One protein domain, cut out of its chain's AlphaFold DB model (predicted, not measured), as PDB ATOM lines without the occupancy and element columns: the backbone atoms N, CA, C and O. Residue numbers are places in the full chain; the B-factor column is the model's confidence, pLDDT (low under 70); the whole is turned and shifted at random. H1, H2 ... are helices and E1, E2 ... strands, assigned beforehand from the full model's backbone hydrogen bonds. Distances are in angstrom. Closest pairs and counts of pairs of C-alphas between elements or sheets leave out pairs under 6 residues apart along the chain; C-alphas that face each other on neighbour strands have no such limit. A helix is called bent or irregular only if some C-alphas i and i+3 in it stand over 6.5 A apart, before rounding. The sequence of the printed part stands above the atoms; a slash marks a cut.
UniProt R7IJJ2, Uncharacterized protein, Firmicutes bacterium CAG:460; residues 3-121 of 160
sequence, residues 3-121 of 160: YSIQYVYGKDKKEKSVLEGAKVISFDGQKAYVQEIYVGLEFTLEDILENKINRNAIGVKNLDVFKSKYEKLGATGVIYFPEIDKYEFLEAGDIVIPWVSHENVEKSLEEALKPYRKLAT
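AT A GLANCE: This is residues 3 to 121 of the 160 residues of an uncharacterized protein of Firmicutes bacterium CAG:460 (UniProt R7IJJ2). A long meander of three strands, E1 E2 E3, each the antiparallel neighbour of the one before, has the long helix H4 packed along one face. E3 then bends sharply to pair with the small hairpin E4 and E5, and beyond that turn the shorter helices H1, H2 and H3 form a loose group at the far end from H4. The printed part has 119 residues with four named helices and six named strands, in the order E1 E2 E3 H1 H2 H3 E4 E5 E6 H4; the class is mixed, helices and strands. The six strands make one branched, mixed, strongly twisted sheet, in which short E6 runs parallel to E3. The whole is compact, with a radius of gyration of the C-alphas of 15.5 A and spans of 47 by 34 by 22 A.

HOW THE PARTS SIT: E1, residues 3 to 11, and E2, residues 17 to 27, form an antiparallel hairpin, with N 6 and O 23 at 2.9 A. E2 bends by 59 degrees at residue 20. E3, residues 32 to 43, forms a hairpin with E2, with N 24 and O 35 at 2.8 A, and bends by 95 degrees at residue 40. H1, residues 45 to 50, and H2, residues 52 to 57, touch only at the corner, the closest C-alphas being those of Ile 48 and Arg 55, 5.0 A apart. H3, residues 63 to 73, is close to H1 but not clearly touching, with C-alphas 49 and 63 the closest at 7.0 A. H1, H2 and H3 only graze the sheet. E4, residues 77 to 81, is antiparallel to E3, with N 41 and O 80 at 2.9 A, and forms a hairpin with E5, residues 86 to 90, with N 79 and O 88 at 2.9 A. E6, residues 95 to 98, is parallel to E3, with N 38 and O 95 at 2.9 A; E2 and E4 lie on one side of E3, E6 on the other side. H4, residues 102 to 119, is on the sheet at a height of 8.7 A, over E2 and E3, and runs along the strands, at 11 degrees to E2 on the local plane. H4 is irregular, with C-alphas 112 and 115 7.1 A apart. Every O i to N i+4 pair is within hydrogen-bond range in H1, H2 and H3, and 10 of 14 in H4.

IN THESE COORDINATES: E1 begins at C-alpha 3, (18.001, 102.505, 191.318), and is 26.5 A long; E2 is 28.9 A and E3 28.3 A. E3 ends at C-alpha 43, (36.726, 122.381, 182.989). H3 is 15.2 A long, and H4 runs 27.6 A to C-alpha 119, (18.133, 97.525, 185.971).

THE WHOLE: The C-alphas of Lys 52 and Thr 121 are the two farthest apart, 47.6 A. The printed part has no cut, and the links between its named elements are tight. Mean pLDDT of the printed part is 82.3, with residues 29, 31 and 117 to 121 under 70.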
ATOM      1  N   TYR A   3      17.681 101.169 191.814       72.50
ATOM      2  CA  TYR A   3      18.001 102.505 191.318       72.50
ATOM      3  C   TYR A   3      16.764 103.405 191.347       72.50
ATOM      4  O   TYR A   3      15.654 102.950 191.072       72.50
ATOM      5  N   SER A   4      16.970 104.680 191.656       77.50
ATOM      6  CA  SER A   4      16.004 105.765 191.516       77.50
ATOM      7  C   SER A   4      16.683 106.913 190.779       77.50
ATOM      8  O   SER A   4      17.864 107.169 190.998       77.50
ATOM      9  N   ILE A   5      15.954 107.568 189.881       81.69
ATOM     10  CA  ILE A   5      16.470 108.660 189.056       81.69
ATOM     11  C   ILE A   5      15.638 109.899 189.368       81.69
ATOM     12  O   ILE A   5      14.409 109.843 189.310       81.69
ATOM     13  N   GLN A   6      16.304 110.999 189.696       81.56
ATOM     14  CA  GLN A   6      15.691 112.300 189.937       81.56
ATOM     15  C   GLN A   6      16.288 113.310 188.965       81.56
ATOM     16  O   GLN A   6      17.497 113.496 188.942       81.56
ATOM     17  N   TYR A   7      15.458 113.956 188.154       84.62
ATOM     18  CA  TYR A   7      15.929 114.995 187.242       84.62
ATOM     19  C   TYR A   7      16.243 116.282 188.001       84.62
ATOM     20  O   TYR A   7      15.494 116.676 188.898       84.62
ATOM     21  N   VAL A   8      17.342 116.923 187.621       84.44
ATOM     22  CA  VAL A   8      17.813 118.183 188.192       84.44
ATOM     23  C   VAL A   8      17.514 119.295 187.197       84.44
ATOM     24  O   VAL A   8      17.857 119.193 186.016       84.44
ATOM     25  N   TYR A   9      16.826 120.330 187.673       85.31
ATOM     26  CA  TYR A   9      16.395 121.454 186.854       85.31
ATOM     27  C   TYR A   9      16.914 122.779 187.405       85.31
ATOM     28  O   TYR A   9      16.714 123.100 188.579       85.31
ATOM     29  N   GLY A  10      17.450 123.582 186.496       82.50
ATOM     30  CA  GLY A  10      17.846 124.963 186.691       82.50
ATOM     31  C   GLY A  10      16.787 125.961 186.281       82.50
ATOM     32  O   GLY A  10      15.762 125.612 185.701       82.50
ATOM     33  N   LYS A  11      17.077 127.240 186.521       83.00
ATOM     34  CA  LYS A  11      16.320 128.360 185.952       83.00
ATOM     35  C   LYS A  11      17.203 129.161 185.007       83.00
ATOM     36  O   LYS A  11      18.272 129.615 185.419       83.00
ATOM     37  N   ASP A  12      16.725 129.362 183.783       81.62
ATOM     38  CA  ASP A  12      17.368 130.242 182.806       81.62
ATOM     39  C   ASP A  12      17.165 131.734 183.143       81.62
ATOM     40  O   ASP A  12      16.477 132.109 184.099       81.62
ATOM     41  N   LYS A  13      17.737 132.619 182.317       79.50
ATOM     42  CA  LYS A  13      17.599 134.086 182.453       79.50
ATOM     43  C   LYS A  13      16.153 134.597 182.326       79.50
ATOM     44  O   LYS A  13      15.901 135.761 182.619       79.50
ATOM     45  N   LYS A  14      15.219 133.764 181.858       83.69
ATOM     46  CA  LYS A  14      13.783 134.050 181.708       83.69
ATOM     47  C   LYS A  14      12.940 133.315 182.761       83.69
ATOM     48  O   LYS A  14      11.725 133.239 182.604       83.69
ATOM     49  N   GLU A  15      13.582 132.779 183.801       80.88
ATOM     50  CA  GLU A  15      12.986 131.976 184.874       80.88
ATOM     51  C   GLU A  15      12.305 130.677 184.419       80.88
ATOM     52  O   GLU A  15      11.520 130.087 185.165       80.88
ATOM     53  N   LYS A  16      12.616 130.196 183.214       84.50
ATOM     54  CA  LYS A  16      12.119 128.916 182.718       84.50
ATOM     55  C   LYS A  16      12.956 127.778 183.278       84.50
ATOM     56  O   LYS A  16      14.181 127.875 183.340       84.50
ATOM     57  N   SER A  17      12.277 126.697 183.653       83.44
ATOM     58  CA  SER A  17      12.935 125.471 184.088       83.44
ATOM     59  C   SER A  17      13.690 124.833 182.926       83.44
ATOM     60  O   SER A  17      13.094 124.540 181.890       83.44
ATOM     61  N   VAL A  18      14.982 124.603 183.122       83.88
ATOM     62  CA  VAL A  18      15.893 123.978 182.160       83.88
ATOM     63  C   VAL A  18      16.454 122.707 182.776       83.88
ATOM     64  O   VAL A  18      16.814 122.704 183.946       83.88
ATOM     65  N   LEU A  19      16.512 121.622 182.009       83.31
ATOM     66  CA  LEU A  19      17.090 120.367 182.472       83.31
ATOM     67  C   LEU A  19      18.624 120.471 182.493       83.31
ATOM     68  O   LEU A  19      19.237 120.670 181.451       83.31
ATOM     69  N   GLU A  20      19.228 120.321 183.670       84.00
ATOM     70  CA  GLU A  20      20.687 120.399 183.871       84.00
ATOM     71  C   GLU A  20      21.327 119.006 183.913       84.00
ATOM     72  O   GLU A  20      22.474 118.809 183.505       84.00
ATOM     73  N   GLY A  21      20.579 118.022 184.415       88.00
ATOM     74  CA  GLY A  21      21.108 116.695 184.672       88.00
ATOM     75  C   GLY A  21      20.129 115.781 185.394       88.00
ATOM     76  O   GLY A  21      18.916 116.005 185.427       88.00
ATOM     77  N   ALA A  22      20.666 114.718 185.976       86.81
ATOM     78  CA  ALA A  22      19.930 113.770 186.784       86.81
ATOM     79  C   ALA A  22      20.802 113.181 187.889       86.81
ATOM     80  O   ALA A  22      21.961 112.833 187.697       86.81
ATOM     81  N   LYS A  23      20.181 112.985 189.042       85.75
ATOM     82  CA  LYS A  23      20.725 112.301 190.199       85.75
ATOM     83  C   LYS A  23      20.269 110.851 190.193       85.75
ATOM     84  O   LYS A  23      19.071 110.560 190.224       85.75
ATOM     85  N   VAL A  24      21.226 109.934 190.166       83.31
ATOM     86  CA  VAL A  24      21.003 108.495 190.255       83.31
ATOM     87  C   VAL A  24      21.315 108.041 191.673       83.31
ATOM     88  O   VAL A  24      22.449 108.088 192.138       83.31
ATOM     89  N   ILE A  25      20.287 107.570 192.367       81.94
ATOM     90  CA  ILE A  25      20.402 106.989 193.700       81.94
ATOM     91  C   ILE A  25      20.379 105.476 193.535       81.94
ATOM     92  O   ILE A  25      19.402 104.927 193.023       81.94
ATOM     93  N   SER A  26      21.430 104.791 193.970       80.12
ATOM     94  CA  SER A  26      21.516 103.334 193.931       80.12
ATOM     95  C   SER A  26      21.573 102.727 195.329       80.12
ATOM     96  O   SER A  26      22.106 103.324 196.256       80.12
ATOM     97  N   PHE A  27      20.998 101.538 195.501       74.00
ATOM     98  CA  PHE A  27      20.992 100.812 196.769       74.00
ATOM     99  C   PHE A  27      21.338  99.342 196.538       74.00
ATOM    100  O   PHE A  27      20.675  98.637 195.766       74.00
ATOM    101  N   ASP A  28      22.385  98.860 197.199       76.06
ATOM    102  CA  ASP A  28      22.879  97.486 197.040       76.06
ATOM    103  C   ASP A  28      22.217  96.479 198.002       76.06
ATOM    104  O   ASP A  28      22.321  95.271 197.788       76.06
ATOM    105  N   GLY A  29      21.465  96.955 198.998       65.62
ATOM    106  CA  GLY A  29      20.909  96.137 200.080       65.62
ATOM    107  C   GLY A  29      21.433  96.520 201.465       65.62
ATOM    108  O   GLY A  29      20.793  96.176 202.456       65.62
ATOM    109  N   GLN A  30      22.550  97.248 201.529       70.88
ATOM    110  CA  GLN A  30      23.203  97.694 202.761       70.88
ATOM    111  C   GLN A  30      23.489  99.197 202.749       70.88
ATOM    112  O   GLN A  30      23.259  99.867 203.753       70.88
ATOM    113  N   LYS A  31      23.964  99.737 201.623       69.69
ATOM    114  CA  LYS A  31      24.356 101.139 201.475       69.69
ATOM    115  C   LYS A  31      23.639 101.787 200.298       69.69
ATOM    116  O   LYS A  31      23.346 101.141 199.288       69.69
ATOM    117  N   ALA A  32      23.342 103.072 200.464       76.19
ATOM    118  CA  ALA A  32      22.872 103.933 199.394       76.19
ATOM    119  C   ALA A  32      24.061 104.710 198.820       76.19
ATOM    120  O   ALA A  32      24.893 105.210 199.575       76.19
ATOM    121  N   TYR A  33      24.111 104.819 197.500       77.88
ATOM    122  CA  TYR A  33      25.088 105.612 196.768       77.88
ATOM    123  C   TYR A  33      24.348 106.623 195.916       77.88
ATOM    124  O   TYR A  33      23.269 106.343 195.389       77.88
ATOM    125  N   VAL A  34      24.944 107.791 195.780       82.56
ATOM    126  CA  VAL A  34      24.407 108.900 195.013       82.56
ATOM    127  C   VAL A  34      25.433 109.246 193.953       82.56
ATOM    128  O   VAL A  34      26.615 109.328 194.262       82.56
ATOM    129  N   GLN A  35      24.974 109.407 192.721       83.06
ATOM    130  CA  GLN A  35      25.796 109.835 191.602       83.06
ATOM    131  C   GLN A  35      25.029 110.880 190.807       83.06
ATOM    132  O   GLN A  35      23.885 110.629 190.419       83.06
ATOM    133  N   GLU A  36      25.634 112.036 190.569       86.75
ATOM    134  CA  GLU A  36      25.026 113.090 189.766       86.75
ATOM    135  C   GLU A  36      25.599 113.050 188.346       86.75
ATOM    136  O   GLU A  36      26.781 112.795 188.114       86.75
ATOM    137  N   ILE A  37      24.707 113.173 187.367       88.88
ATOM    138  CA  ILE A  37      25.018 113.128 185.944       88.88
ATOM    139  C   ILE A  37      24.543 114.440 185.352       88.88
ATOM    140  O   ILE A  37      23.341 114.693 185.298       88.88
ATOM    141  N   TYR A  38      25.472 115.253 184.881       89.50
ATOM    142  CA  TYR A  38      25.177 116.575 184.355       89.50
ATOM    143  C   TYR A  38      25.491 116.675 182.868       89.50
ATOM    144  O   TYR A  38      26.351 115.960 182.357       89.50
ATOM    145  N   VAL A  39      24.811 117.583 182.167       87.94
ATOM    146  CA  VAL A  39      25.098 117.901 180.763       87.94
ATOM    147  C   VAL A  39      25.657 119.314 180.686       87.94
ATOM    148  O   VAL A  39      24.954 120.285 180.962       87.94
ATOM    149  N   GLY A  40      26.924 119.451 180.300       88.81
ATOM    150  CA  GLY A  40      27.595 120.745 180.344       88.81
ATOM    151  C   GLY A  40      29.019 120.725 179.810       88.81
ATOM    152  O   GLY A  40      29.479 119.757 179.203       88.81
ATOM    153  N   LEU A  41      29.702 121.849 179.993       87.62
ATOM    154  CA  LEU A  41      31.113 121.994 179.658       87.62
ATOM    155  C   LEU A  41      31.940 121.737 180.914       87.62
ATOM    156  O   LEU A  41      31.850 122.498 181.876       87.62
ATOM    157  N   GLU A  42      32.721 120.662 180.900       89.75
ATOM    158  CA  GLU A  42      33.665 120.338 181.966       89.75
ATOM    159  C   GLU A  42      34.956 121.144 181.799       89.75
ATOM    160  O   GLU A  42      35.495 121.263 180.698       89.75
ATOM    161  N   PHE A  43      35.457 121.679 182.907       86.75
ATOM    162  CA  PHE A  43      36.726 122.381 182.989       86.75
ATOM    163  C   PHE A  43      37.521 121.887 184.195       86.75
ATOM    164  O   PHE A  43      36.975 121.684 185.285       86.75
ATOM    165  N   THR A  44      38.834 121.755 184.012       87.00
ATOM    166  CA  THR A  44      39.757 121.534 185.128       87.00
ATOM    167  C   THR A  44      40.027 122.841 185.873       87.00
ATOM    168  O   THR A  44      39.760 123.942 185.372       87.00
ATOM    169  N   LEU A  45      40.559 122.740 187.094       85.94
ATOM    170  CA  LEU A  45      40.974 123.922 187.847       85.94
ATOM    171  C   LEU A  45      42.059 124.686 187.074       85.94
ATOM    172  O   LEU A  45      41.978 125.908 186.944       85.94
ATOM    173  N   GLU A  46      43.038 123.966 186.530       85.88
ATOM    174  CA  GLU A  46      44.153 124.503 185.755       85.88
ATOM    175  C   GLU A  46      43.655 125.269 184.526       85.88
ATOM    176  O   GLU A  46      44.043 126.423 184.331       85.88
ATOM    177  N   ASP A  47      42.710 124.698 183.768       85.50
ATOM    178  CA  ASP A  47      42.123 125.353 182.594       85.50
ATOM    179  C   ASP A  47      41.490 126.704 182.945       85.50
ATOM    180  O   ASP A  47      41.580 127.661 182.175       85.50
ATOM    181  N   ILE A  48      40.847 126.817 184.108       85.19
ATOM    182  CA  ILE A  48      40.200 128.061 184.548       85.19
ATOM    183  C   ILE A  48      41.234 129.089 185.027       85.19
ATOM    184  O   ILE A  48      41.081 130.296 184.788       85.19
ATOM    185  N   LEU A  49      42.282 128.635 185.716       83.94
ATOM    186  CA  LEU A  49      43.337 129.506 186.229       83.94
ATOM    187  C   LEU A  49      44.190 130.075 185.085       83.94
ATOM    188  O   LEU A  49      44.405 131.293 185.018       83.94
ATOM    189  N   GLU A  50      44.618 129.218 184.161       85.25
ATOM    190  CA  GLU A  50      45.535 129.557 183.073       85.25
ATOM    191  C   GLU A  50      44.818 130.233 181.897       85.25
ATOM    192  O   GLU A  50      45.325 131.209 181.332       85.25
ATOM    193  N   ASN A  51      43.595 129.803 181.560       84.62
ATOM    194  CA  ASN A  51      42.867 130.340 180.417       84.62
ATOM    195  C   ASN A  51      41.876 131.444 180.817       84.62
ATOM    196  O   ASN A  51      40.753 131.218 181.277       84.62
ATOM    197  N   LYS A  52      42.270 132.695 180.550       81.94
ATOM    198  CA  LYS A  52      41.430 133.880 180.788       81.94
ATOM    199  C   LYS A  52      40.107 133.856 180.005       81.94
ATOM    200  O   LYS A  52      39.133 134.437 180.478       81.94
ATOM    201  N   ILE A  53      40.058 133.209 178.837       81.81
ATOM    202  CA  ILE A  53      38.835 133.096 178.028       81.81
ATOM    203  C   ILE A  53      37.826 132.209 178.756       81.81
ATOM    204  O   ILE A  53      36.704 132.651 178.985       81.81
ATOM    205  N   ASN A  54      38.249 131.022 179.199       82.38
ATOM    206  CA  ASN A  54      37.392 130.082 179.927       82.38
ATOM    207  C   ASN A  54      36.890 130.701 181.232       82.38
ATOM    208  O   ASN A  54      35.692 130.718 181.487       82.38
ATOM    209  N   ARG A  55      37.789 131.322 182.002       82.25
ATOM    210  CA  ARG A  55      37.457 132.043 183.240       82.25
ATOM    211  C   ARG A  55      36.379 133.109 183.048       82.25
ATOM    212  O   ARG A  55      35.456 133.214 183.854       82.25
ATOM    213  N   ASN A  56      36.517 133.916 181.998       81.19
ATOM    214  CA  ASN A  56      35.548 134.957 181.681       81.19
ATOM    215  C   ASN A  56      34.228 134.356 181.192       81.19
ATOM    216  O   ASN A  56      33.176 134.877 181.550       81.19
ATOM    217  N   ALA A  57      34.284 133.271 180.415       76.00
ATOM    218  CA  ALA A  57      33.107 132.574 179.904       76.00
ATOM    219  C   ALA A  57      32.250 131.981 181.030       76.00
ATOM    220  O   ALA A  57      31.034 132.082 180.964       76.00
ATOM    221  N   ILE A  58      32.868 131.447 182.089       80.94
ATOM    222  CA  ILE A  58      32.150 130.925 183.266       80.94
ATOM    223  C   ILE A  58      31.829 132.001 184.320       80.94
ATOM    224  O   ILE A  58      31.239 131.710 185.358       80.94
ATOM    225  N   GLY A  59      32.260 133.248 184.106       79.75
ATOM    226  CA  GLY A  59      31.979 134.365 185.010       79.75
ATOM    227  C   GLY A  59      32.789 134.383 186.316       79.75
ATOM    228  O   GLY A  59      32.388 135.052 187.276       79.75
ATOM    229  N   VAL A  60      33.939 133.702 186.389       82.62
ATOM    230  CA  VAL A  60      34.802 133.724 187.583       82.62
ATOM    231  C   VAL A  60      35.554 135.056 187.667       82.62
ATOM    232  O   VAL A  60      36.509 135.320 186.941       82.62
ATOM    233  N   LYS A  61      35.124 135.914 188.598       78.50
ATOM    234  CA  LYS A  61      35.701 137.258 188.804       78.50
ATOM    235  C   LYS A  61      36.915 137.275 189.733       78.50
ATOM    236  O   LYS A  61      37.786 138.122 189.570       78.50
ATOM    237  N   ASN A  62      36.964 136.373 190.714       83.94
ATOM    238  CA  ASN A  62      38.027 136.312 191.714       83.94
ATOM    239  C   ASN A  62      38.573 134.882 191.804       83.94
ATOM    240  O   ASN A  62      37.861 133.971 192.229       83.94
ATOM    241  N   LEU A  63      39.829 134.710 191.385       83.81
ATOM    242  CA  LEU A  63      40.501 133.413 191.330       83.81
ATOM    243  C   LEU A  63      40.828 132.862 192.718       83.81
ATOM    244  O   LEU A  63      40.671 131.667 192.930       83.81
ATOM    245  N   ASP A  64      41.218 133.711 193.668       85.69
ATOM    246  CA  ASP A  64      41.574 133.272 195.021       85.69
ATOM    247  C   ASP A  64      40.354 132.704 195.751       85.69
ATOM    248  O   ASP A  64      40.413 131.637 196.361       85.69
ATOM    249  N   VAL A  65      39.204 133.376 195.620       85.81
ATOM    250  CA  VAL A  65      37.929 132.893 196.176       85.81
ATOM    251  C   VAL A  65      37.485 131.606 195.484       85.81
ATOM    252  O   VAL A  65      36.978 130.700 196.143       85.81
ATOM    253  N   PHE A  66      37.661 131.520 194.166       87.06
ATOM    254  CA  PHE A  66      37.313 130.327 193.401       87.06
ATOM    255  C   PHE A  66      38.163 129.123 193.816       87.06
ATOM    256  O   PHE A  66      37.611 128.087 194.176       87.06
ATOM    257  N   LYS A  67      39.488 129.292 193.859       87.56
ATOM    258  CA  LYS A  67      40.438 128.262 194.279       87.56
ATOM    259  C   LYS A  67      40.177 127.813 195.716       87.56
ATOM    260  O   LYS A  67      40.078 126.619 195.972       87.56
ATOM    261  N   SER A  68      39.955 128.757 196.632       87.00
ATOM    262  CA  SER A  68      39.621 128.434 198.023       87.00
ATOM    263  C   SER A  68      38.323 127.626 198.142       87.00
ATOM    264  O   SER A  68      38.250 126.703 198.950       87.00
ATOM    265  N   LYS A  69      37.298 127.930 197.332       85.62
ATOM    266  CA  LYS A  69      36.055 127.142 197.297       85.62
ATOM    267  C   LYS A  69      36.274 125.745 196.722       85.62
ATOM    268  O   LYS A  69      35.779 124.794 197.315       85.62
ATOM    269  N   TYR A  70      37.016 125.639 195.621       86.50
ATOM    270  CA  TYR A  70      37.348 124.367 194.979       86.50
ATOM    271  C   TYR A  70      38.066 123.428 195.961       86.50
ATOM    272  O   TYR A  70      37.627 122.302 196.183       86.50
ATOM    273  N   GLU A  71      39.103 123.929 196.640       87.06
ATOM    274  CA  GLU A  71      39.861 123.171 197.643       87.06
ATOM    275  C   GLU A  71      39.008 122.820 198.869       87.06
ATOM    276  O   GLU A  71      39.051 121.691 199.354       87.06
ATOM    277  N   LYS A  72      38.193 123.762 199.362       87.69
ATOM    278  CA  LYS A  72      37.333 123.541 200.534       87.69
ATOM    279  C   LYS A  72      36.262 122.478 200.290       87.69
ATOM    280  O   LYS A  72      35.908 121.761 201.223       87.69
ATOM    281  N   LEU A  73      35.718 122.423 199.077       82.69
ATOM    282  CA  LEU A  73      34.718 121.432 198.683       82.69
ATOM    283  C   LEU A  73      35.350 120.087 198.303       82.69
ATOM    284  O   LEU A  73      34.624 119.113 198.158       82.69
ATOM    285  N   GLY A  74      36.680 120.015 198.157       83.25
ATOM    286  CA  GLY A  74      37.348 118.816 197.652       83.25
ATOM    287  C   GLY A  74      36.882 118.456 196.240       83.25
ATOM    288  O   GLY A  74      36.775 117.275 195.916       83.25
ATOM    289  N   ALA A  75      36.553 119.473 195.440       86.50
ATOM    290  CA  ALA A  75      36.006 119.292 194.106       86.50
ATOM    291  C   ALA A  75      37.025 118.600 193.192       86.50
ATOM    292  O   ALA A  75      38.227 118.843 193.292       86.50
ATOM    293  N   THR A  76      36.541 117.757 192.283       85.81
ATOM    294  CA  THR A  76      37.380 117.082 191.280       85.81
ATOM    295  C   THR A  76      37.385 117.810 189.944       85.81
ATOM    296  O   THR A  76      38.304 117.644 189.149       85.81
ATOM    297  N   GLY A  77      36.397 118.668 189.701       86.94
ATOM    298  CA  GLY A  77      36.259 119.424 188.462       86.94
ATOM    299  C   GLY A  77      35.216 120.525 188.590       86.94
ATOM    300  O   GLY A  77      34.635 120.738 189.658       86.94
ATOM    301  N   VAL A  78      35.006 121.261 187.507       87.50
ATOM    302  CA  VAL A  78      34.016 122.339 187.431       87.50
ATOM    303  C   VAL A  78      33.184 122.115 186.183       87.50
ATOM    304  O   VAL A  78      33.731 121.903 185.105       87.50
ATOM    305  N   ILE A  79      31.868 122.197 186.317       88.94
ATOM    306  CA  ILE A  79      30.952 122.138 185.183       88.94
ATOM    307  C   ILE A  79      30.305 123.497 184.972       88.94
ATOM    308  O   ILE A  79      29.877 124.152 185.916       88.94
ATOM    309  N   TYR A  80      30.230 123.924 183.718       88.06
ATOM    310  CA  TYR A  80      29.498 125.109 183.305       88.06
ATOM    311  C   TYR A  80      28.279 124.722 182.472       88.06
ATOM    312  O   TYR A  80      28.380 123.922 181.539       88.06
ATOM    313  N   PHE A  81      27.142 125.339 182.789       86.88
ATOM    314  CA  PHE A  81      25.855 125.139 182.137       86.88
ATOM    315  C   PHE A  81      25.532 126.345 181.239       86.88
ATOM    316  O   PHE A  81      25.095 127.391 181.740       86.88
ATOM    317  N   PRO A  82      25.707 126.232 179.907       82.88
ATOM    318  CA  PRO A  82      25.547 127.370 179.001       82.88
ATOM    319  C   PRO A  82      24.140 127.980 178.988       82.88
ATOM    320  O   PRO A  82      23.998 129.177 178.751       82.88
ATOM    321  N   GLU A  83      23.096 127.188 179.247       80.06
ATOM    322  CA  GLU A  83      21.701 127.657 179.175       80.06
ATOM    323  C   GLU A  83      21.287 128.571 180.324       80.06
ATOM    324  O   GLU A  83      20.460 129.469 180.150       80.06
ATOM    325  N   ILE A  84      21.879 128.365 181.493       81.81
ATOM    326  CA  ILE A  84      21.561 129.113 182.712       81.81
ATOM    327  C   ILE A  84      22.671 130.092 183.103       81.81
ATOM    328  O   ILE A  84      22.459 130.892 184.012       81.81
ATOM    329  N   ASP A  85      23.816 130.058 182.406       81.94
ATOM    330  CA  ASP A  85      24.973 130.932 182.646       81.94
ATOM    331  C   ASP A  85      25.504 130.794 184.086       81.94
ATOM    332  O   ASP A  85      25.722 131.774 184.804       81.94
ATOM    333  N   LYS A  86      25.636 129.541 184.543       83.94
ATOM    334  CA  LYS A  86      26.127 129.185 185.883       83.94
ATOM    335  C   LYS A  86      27.129 128.049 185.811       83.94
ATOM    336  O   LYS A  86      27.083 127.228 184.900       83.94
ATOM    337  N   TYR A  87      28.007 128.001 186.805       87.56
ATOM    338  CA  TYR A  87      28.905 126.880 187.028       87.56
ATOM    339  C   TYR A  87      28.638 126.236 188.387       87.56
ATOM    340  O   TYR A  87      28.216 126.916 189.327       87.56
ATOM    341  N   GLU A  88      28.951 124.952 188.485       85.00
ATOM    342  CA  GLU A  88      28.948 124.175 189.721       85.00
ATOM    343  C   GLU A  88      30.258 123.395 189.865       85.00
ATOM    344  O   GLU A  88      31.024 123.230 188.911       85.00
ATOM    345  N   PHE A  89      30.548 122.975 191.095       87.31
ATOM    346  CA  PHE A  89      31.712 122.156 191.408       87.31
ATOM    347  C   PHE A  89      31.306 120.688 191.379       87.31
ATOM    348  O   PHE A  89      30.279 120.335 191.947       87.31
ATOM    349  N   LEU A  90      32.119 119.864 190.729       85.94
ATOM    350  CA  LEU A  90      31.898 118.427 190.620       85.94
ATOM    351  C   LEU A  90      32.514 117.711 191.817       85.94
ATOM    352  O   LEU A  90      33.651 118.012 192.205       85.94
ATOM    353  N   GLU A  91      31.784 116.749 192.363       84.88
ATOM    354  CA  GLU A  91      32.271 115.847 193.396       84.88
ATOM    355  C   GLU A  91      32.876 114.573 192.787       84.88
ATOM    356  O   GLU A  91      32.671 114.210 191.622       84.88
ATOM    357  N   ALA A  92      33.650 113.858 193.603       77.19
ATOM    358  CA  ALA A  92      34.273 112.610 193.192       77.19
ATOM    359  C   ALA A  92      33.212 111.537 192.886       77.19
ATOM    360  O   ALA A  92      32.610 110.963 193.793       77.19
ATOM    361  N   GLY A  93      33.047 111.220 191.601       78.62
ATOM    362  CA  GLY A  93      32.097 110.215 191.117       78.62
ATOM    363  C   GLY A  93      30.998 110.779 190.220       78.62
ATOM    364  O   GLY A  93      30.288 109.982 189.602       78.62
ATOM    365  N   ASP A  94      30.890 112.102 190.101       84.56
ATOM    366  CA  ASP A  94      29.965 112.735 189.165       84.56
ATOM    367  C   ASP A  94      30.375 112.479 187.715       84.56
ATOM    368  O   ASP A  94      31.553 112.325 187.382       84.56
ATOM    369  N   ILE A  95      29.375 112.402 186.841       85.56
ATOM    370  CA  ILE A  95      29.570 112.164 185.412       85.56
ATOM    371  C   ILE A  95      29.162 113.417 184.653       85.56
ATOM    372  O   ILE A  95      28.023 113.872 184.761       85.56
ATOM    373  N   VAL A  96      30.063 113.923 183.816       87.81
ATOM    374  CA  VAL A  96      29.750 115.015 182.895       87.81
ATOM    375  C   VAL A  96      29.575 114.477 181.485       87.81
ATOM    376  O   VAL A  96      30.445 113.813 180.924       87.81
ATOM    377  N   ILE A  97      28.421 114.774 180.901       88.25
ATOM    378  CA  ILE A  97      28.128 114.552 179.493       88.25
ATOM    379  C   ILE A  97      28.477 115.847 178.752       88.25
ATOM    380  O   ILE A  97      27.956 116.905 179.125       88.25
ATOM    381  N   PRO A  98      29.318 115.794 177.702       87.19
ATOM    382  CA  PRO A  98      29.678 116.977 176.933       87.19
ATOM    383  C   PRO A  98      28.452 117.728 176.416       87.19
ATOM    384  O   PRO A  98      27.513 117.128 175.886       87.19
ATOM    385  N   TRP A  99      28.485 119.052 176.547       85.75
ATOM    386  CA  TRP A  99      27.422 119.919 176.057       85.75
ATOM    387  C   TRP A  99      27.173 119.731 174.556       85.75
ATOM    388  O   TRP A  99      28.101 119.744 173.746       85.75
ATOM    389  N   VAL A 100      25.896 119.618 174.190       82.12
ATOM    390  CA  VAL A 100      25.440 119.503 172.801       82.12
ATOM    391  C   VAL A 100      24.617 120.733 172.402       82.12
ATOM    392  O   VAL A 100      25.144 121.836 172.278       82.12
ATOM    393  N   SER A 101      23.316 120.572 172.196       81.62
ATOM    394  CA  SER A 101      22.346 121.636 171.963       81.62
ATOM    395  C   SER A 101      21.125 121.397 172.841       81.62
ATOM    396  O   SER A 101      20.831 120.246 173.161       81.62
ATOM    397  N   HIS A 102      20.387 122.463 173.161       77.44
ATOM    398  CA  HIS A 102      19.173 122.418 173.986       77.44
ATOM    399  C   HIS A 102      18.240 121.247 173.646       77.44
ATOM    400  O   HIS A 102      17.884 120.438 174.498       77.44
ATOM    401  N   GLU A 103      17.926 121.092 172.359       80.38
ATOM    402  CA  GLU A 103      17.002 120.075 171.837       80.38
ATOM    403  C   GLU A 103      17.497 118.626 172.013       80.38
ATOM    404  O   GLU A 103      16.722 117.677 171.879       80.38
ATOM    405  N   ASN A 104      18.789 118.443 172.294       83.81
ATOM    406  CA  ASN A 104      19.437 117.143 172.437       83.81
ATOM    407  C   ASN A 104      19.927 116.861 173.863       83.81
ATOM    408  O   ASN A 104      20.381 115.743 174.113       83.81
ATOM    409  N   VAL A 105      19.817 117.815 174.798       82.31
ATOM    410  CA  VAL A 105      20.191 117.614 176.211       82.31
ATOM    411  C   VAL A 105      19.397 116.458 176.807       82.31
ATOM    412  O   VAL A 105      19.984 115.513 177.327       82.31
ATOM    413  N   GLU A 106      18.070 116.485 176.656       83.25
ATOM    414  CA  GLU A 106      17.187 115.442 177.185       83.25
ATOM    415  C   GLU A 106      17.535 114.071 176.601       83.25
ATOM    416  O   GLU A 106      17.732 113.118 177.347       83.25
ATOM    417  N   LYS A 107      17.708 113.972 175.279       85.44
ATOM    418  CA  LYS A 107      18.078 112.710 174.619       85.44
ATOM    419  C   LYS A 107      19.425 112.174 175.100       85.44
ATOM    420  O   LYS A 107      19.539 110.982 175.365       85.44
ATOM    421  N   SER A 108      20.426 113.044 175.229       85.81
ATOM    422  CA  SER A 108      21.773 112.655 175.664       85.81
ATOM    423  C   SER A 108      21.763 112.161 177.110       85.81
ATOM    424  O   SER A 108      22.357 111.130 177.428       85.81
ATOM    425  N   LEU A 109      21.020 112.850 177.980       86.31
ATOM    426  CA  LEU A 109      20.836 112.434 179.365       86.31
ATOM    427  C   LEU A 109      20.070 111.106 179.449       86.31
ATOM    428  O   LEU A 109      20.467 110.199 180.174       86.31
ATOM    429  N   GLU A 110      19.005 110.946 178.669       84.88
ATOM    430  CA  GLU A 110      18.216 109.714 178.582       84.88
ATOM    431  C   GLU A 110      19.048 108.504 178.133       84.88
ATOM    432  O   GLU A 110      18.902 107.403 178.675       84.88
ATOM    433  N   GLU A 111      19.960 108.692 177.178       86.69
ATOM    434  CA  GLU A 111      20.897 107.651 176.754       86.69
ATOM    435  C   GLU A 111      21.854 107.246 177.877       86.69
ATOM    436  O   GLU A 111      22.019 106.045 178.127       86.69
ATOM    437  N   ALA A 112      22.409 108.217 178.606       84.94
ATOM    438  CA  ALA A 112      23.264 107.962 179.763       84.94
ATOM    439  C   ALA A 112      22.505 107.305 180.930       84.94
ATOM    440  O   ALA A 112      23.068 106.493 181.664       84.94
ATOM    441  N   LEU A 113      21.209 107.597 181.080       85.06
ATOM    442  CA  LEU A 113      20.353 107.041 182.130       85.06
ATOM    443  C   LEU A 113      19.788 105.649 181.803       85.06
ATOM    444  O   LEU A 113      19.316 104.924 182.690       85.06
ATOM    445  N   LYS A 114      19.843 105.236 180.533       84.19
ATOM    446  CA  LYS A 114      19.319 103.956 180.034       84.19
ATOM    447  C   LYS A 114      19.813 102.716 180.804       84.19
ATOM    448  O   LYS A 114      18.984 101.827 181.036       84.19
ATOM    449  N   PRO A 115      21.092 102.604 181.225       80.00
ATOM    450  CA  PRO A 115      21.570 101.468 182.019       80.00
ATOM    451  C   PRO A 115      20.849 101.345 183.367       80.00
ATOM    452  O   PRO A 115      20.433 100.249 183.746       80.00
ATOM    453  N   TYR A 116      20.609 102.469 184.047       75.19
ATOM    454  CA  TYR A 116      19.936 102.505 185.348       75.19
ATOM    455  C   TYR A 116      18.446 102.170 185.236       75.19
ATOM    456  O   TYR A 116      17.895 101.465 186.081       75.19
ATOM    457  N   ARG A 117      17.798 102.590 184.142       67.25
ATOM    458  CA  ARG A 117      16.394 102.255 183.862       67.25
ATOM    459  C   ARG A 117      16.165 100.782 183.543       67.25
ATOM    460  O   ARG A 117      15.170 100.216 183.980       67.25
ATOM    461  N   LYS A 118      17.073 100.137 182.804       59.00
ATOM    462  CA  LYS A 118      16.958  98.698 182.490       59.00
ATOM    463  C   LYS A 118      17.100  97.811 183.734       59.00
ATOM    464  O   LYS A 118      16.479  96.752 183.798       59.00
ATOM    465  N   LEU A 119      17.886  98.251 184.718       55.91
ATOM    466  CA  LEU A 119      18.133  97.525 185.971       55.91
ATOM    467  C   LEU A 119      17.088  97.812 187.059       55.91
ATOM    468  O   LEU A 119      16.896  96.991 187.955       55.91
ATOM    469  N   ALA A 120      16.354  98.922 186.951       52.12
ATOM    470  CA  ALA A 120      15.136  99.187 187.708       52.12
ATOM    471  C   ALA A 120      13.961  98.348 187.171       52.12
ATOM    472  O   ALA A 120      12.902  98.871 186.826       52.12
ATOM    473  N   THR A 121      14.135  97.024 187.067       48.91
ATOM    474  CA  THR A 121      13.042  96.104 186.735       48.91
ATOM    475  C   THR A 121      12.094  96.051 187.933       48.91
ATOM    476  O   THR A 121      12.194  95.233 188.848       48.91
TER     477      THR A 121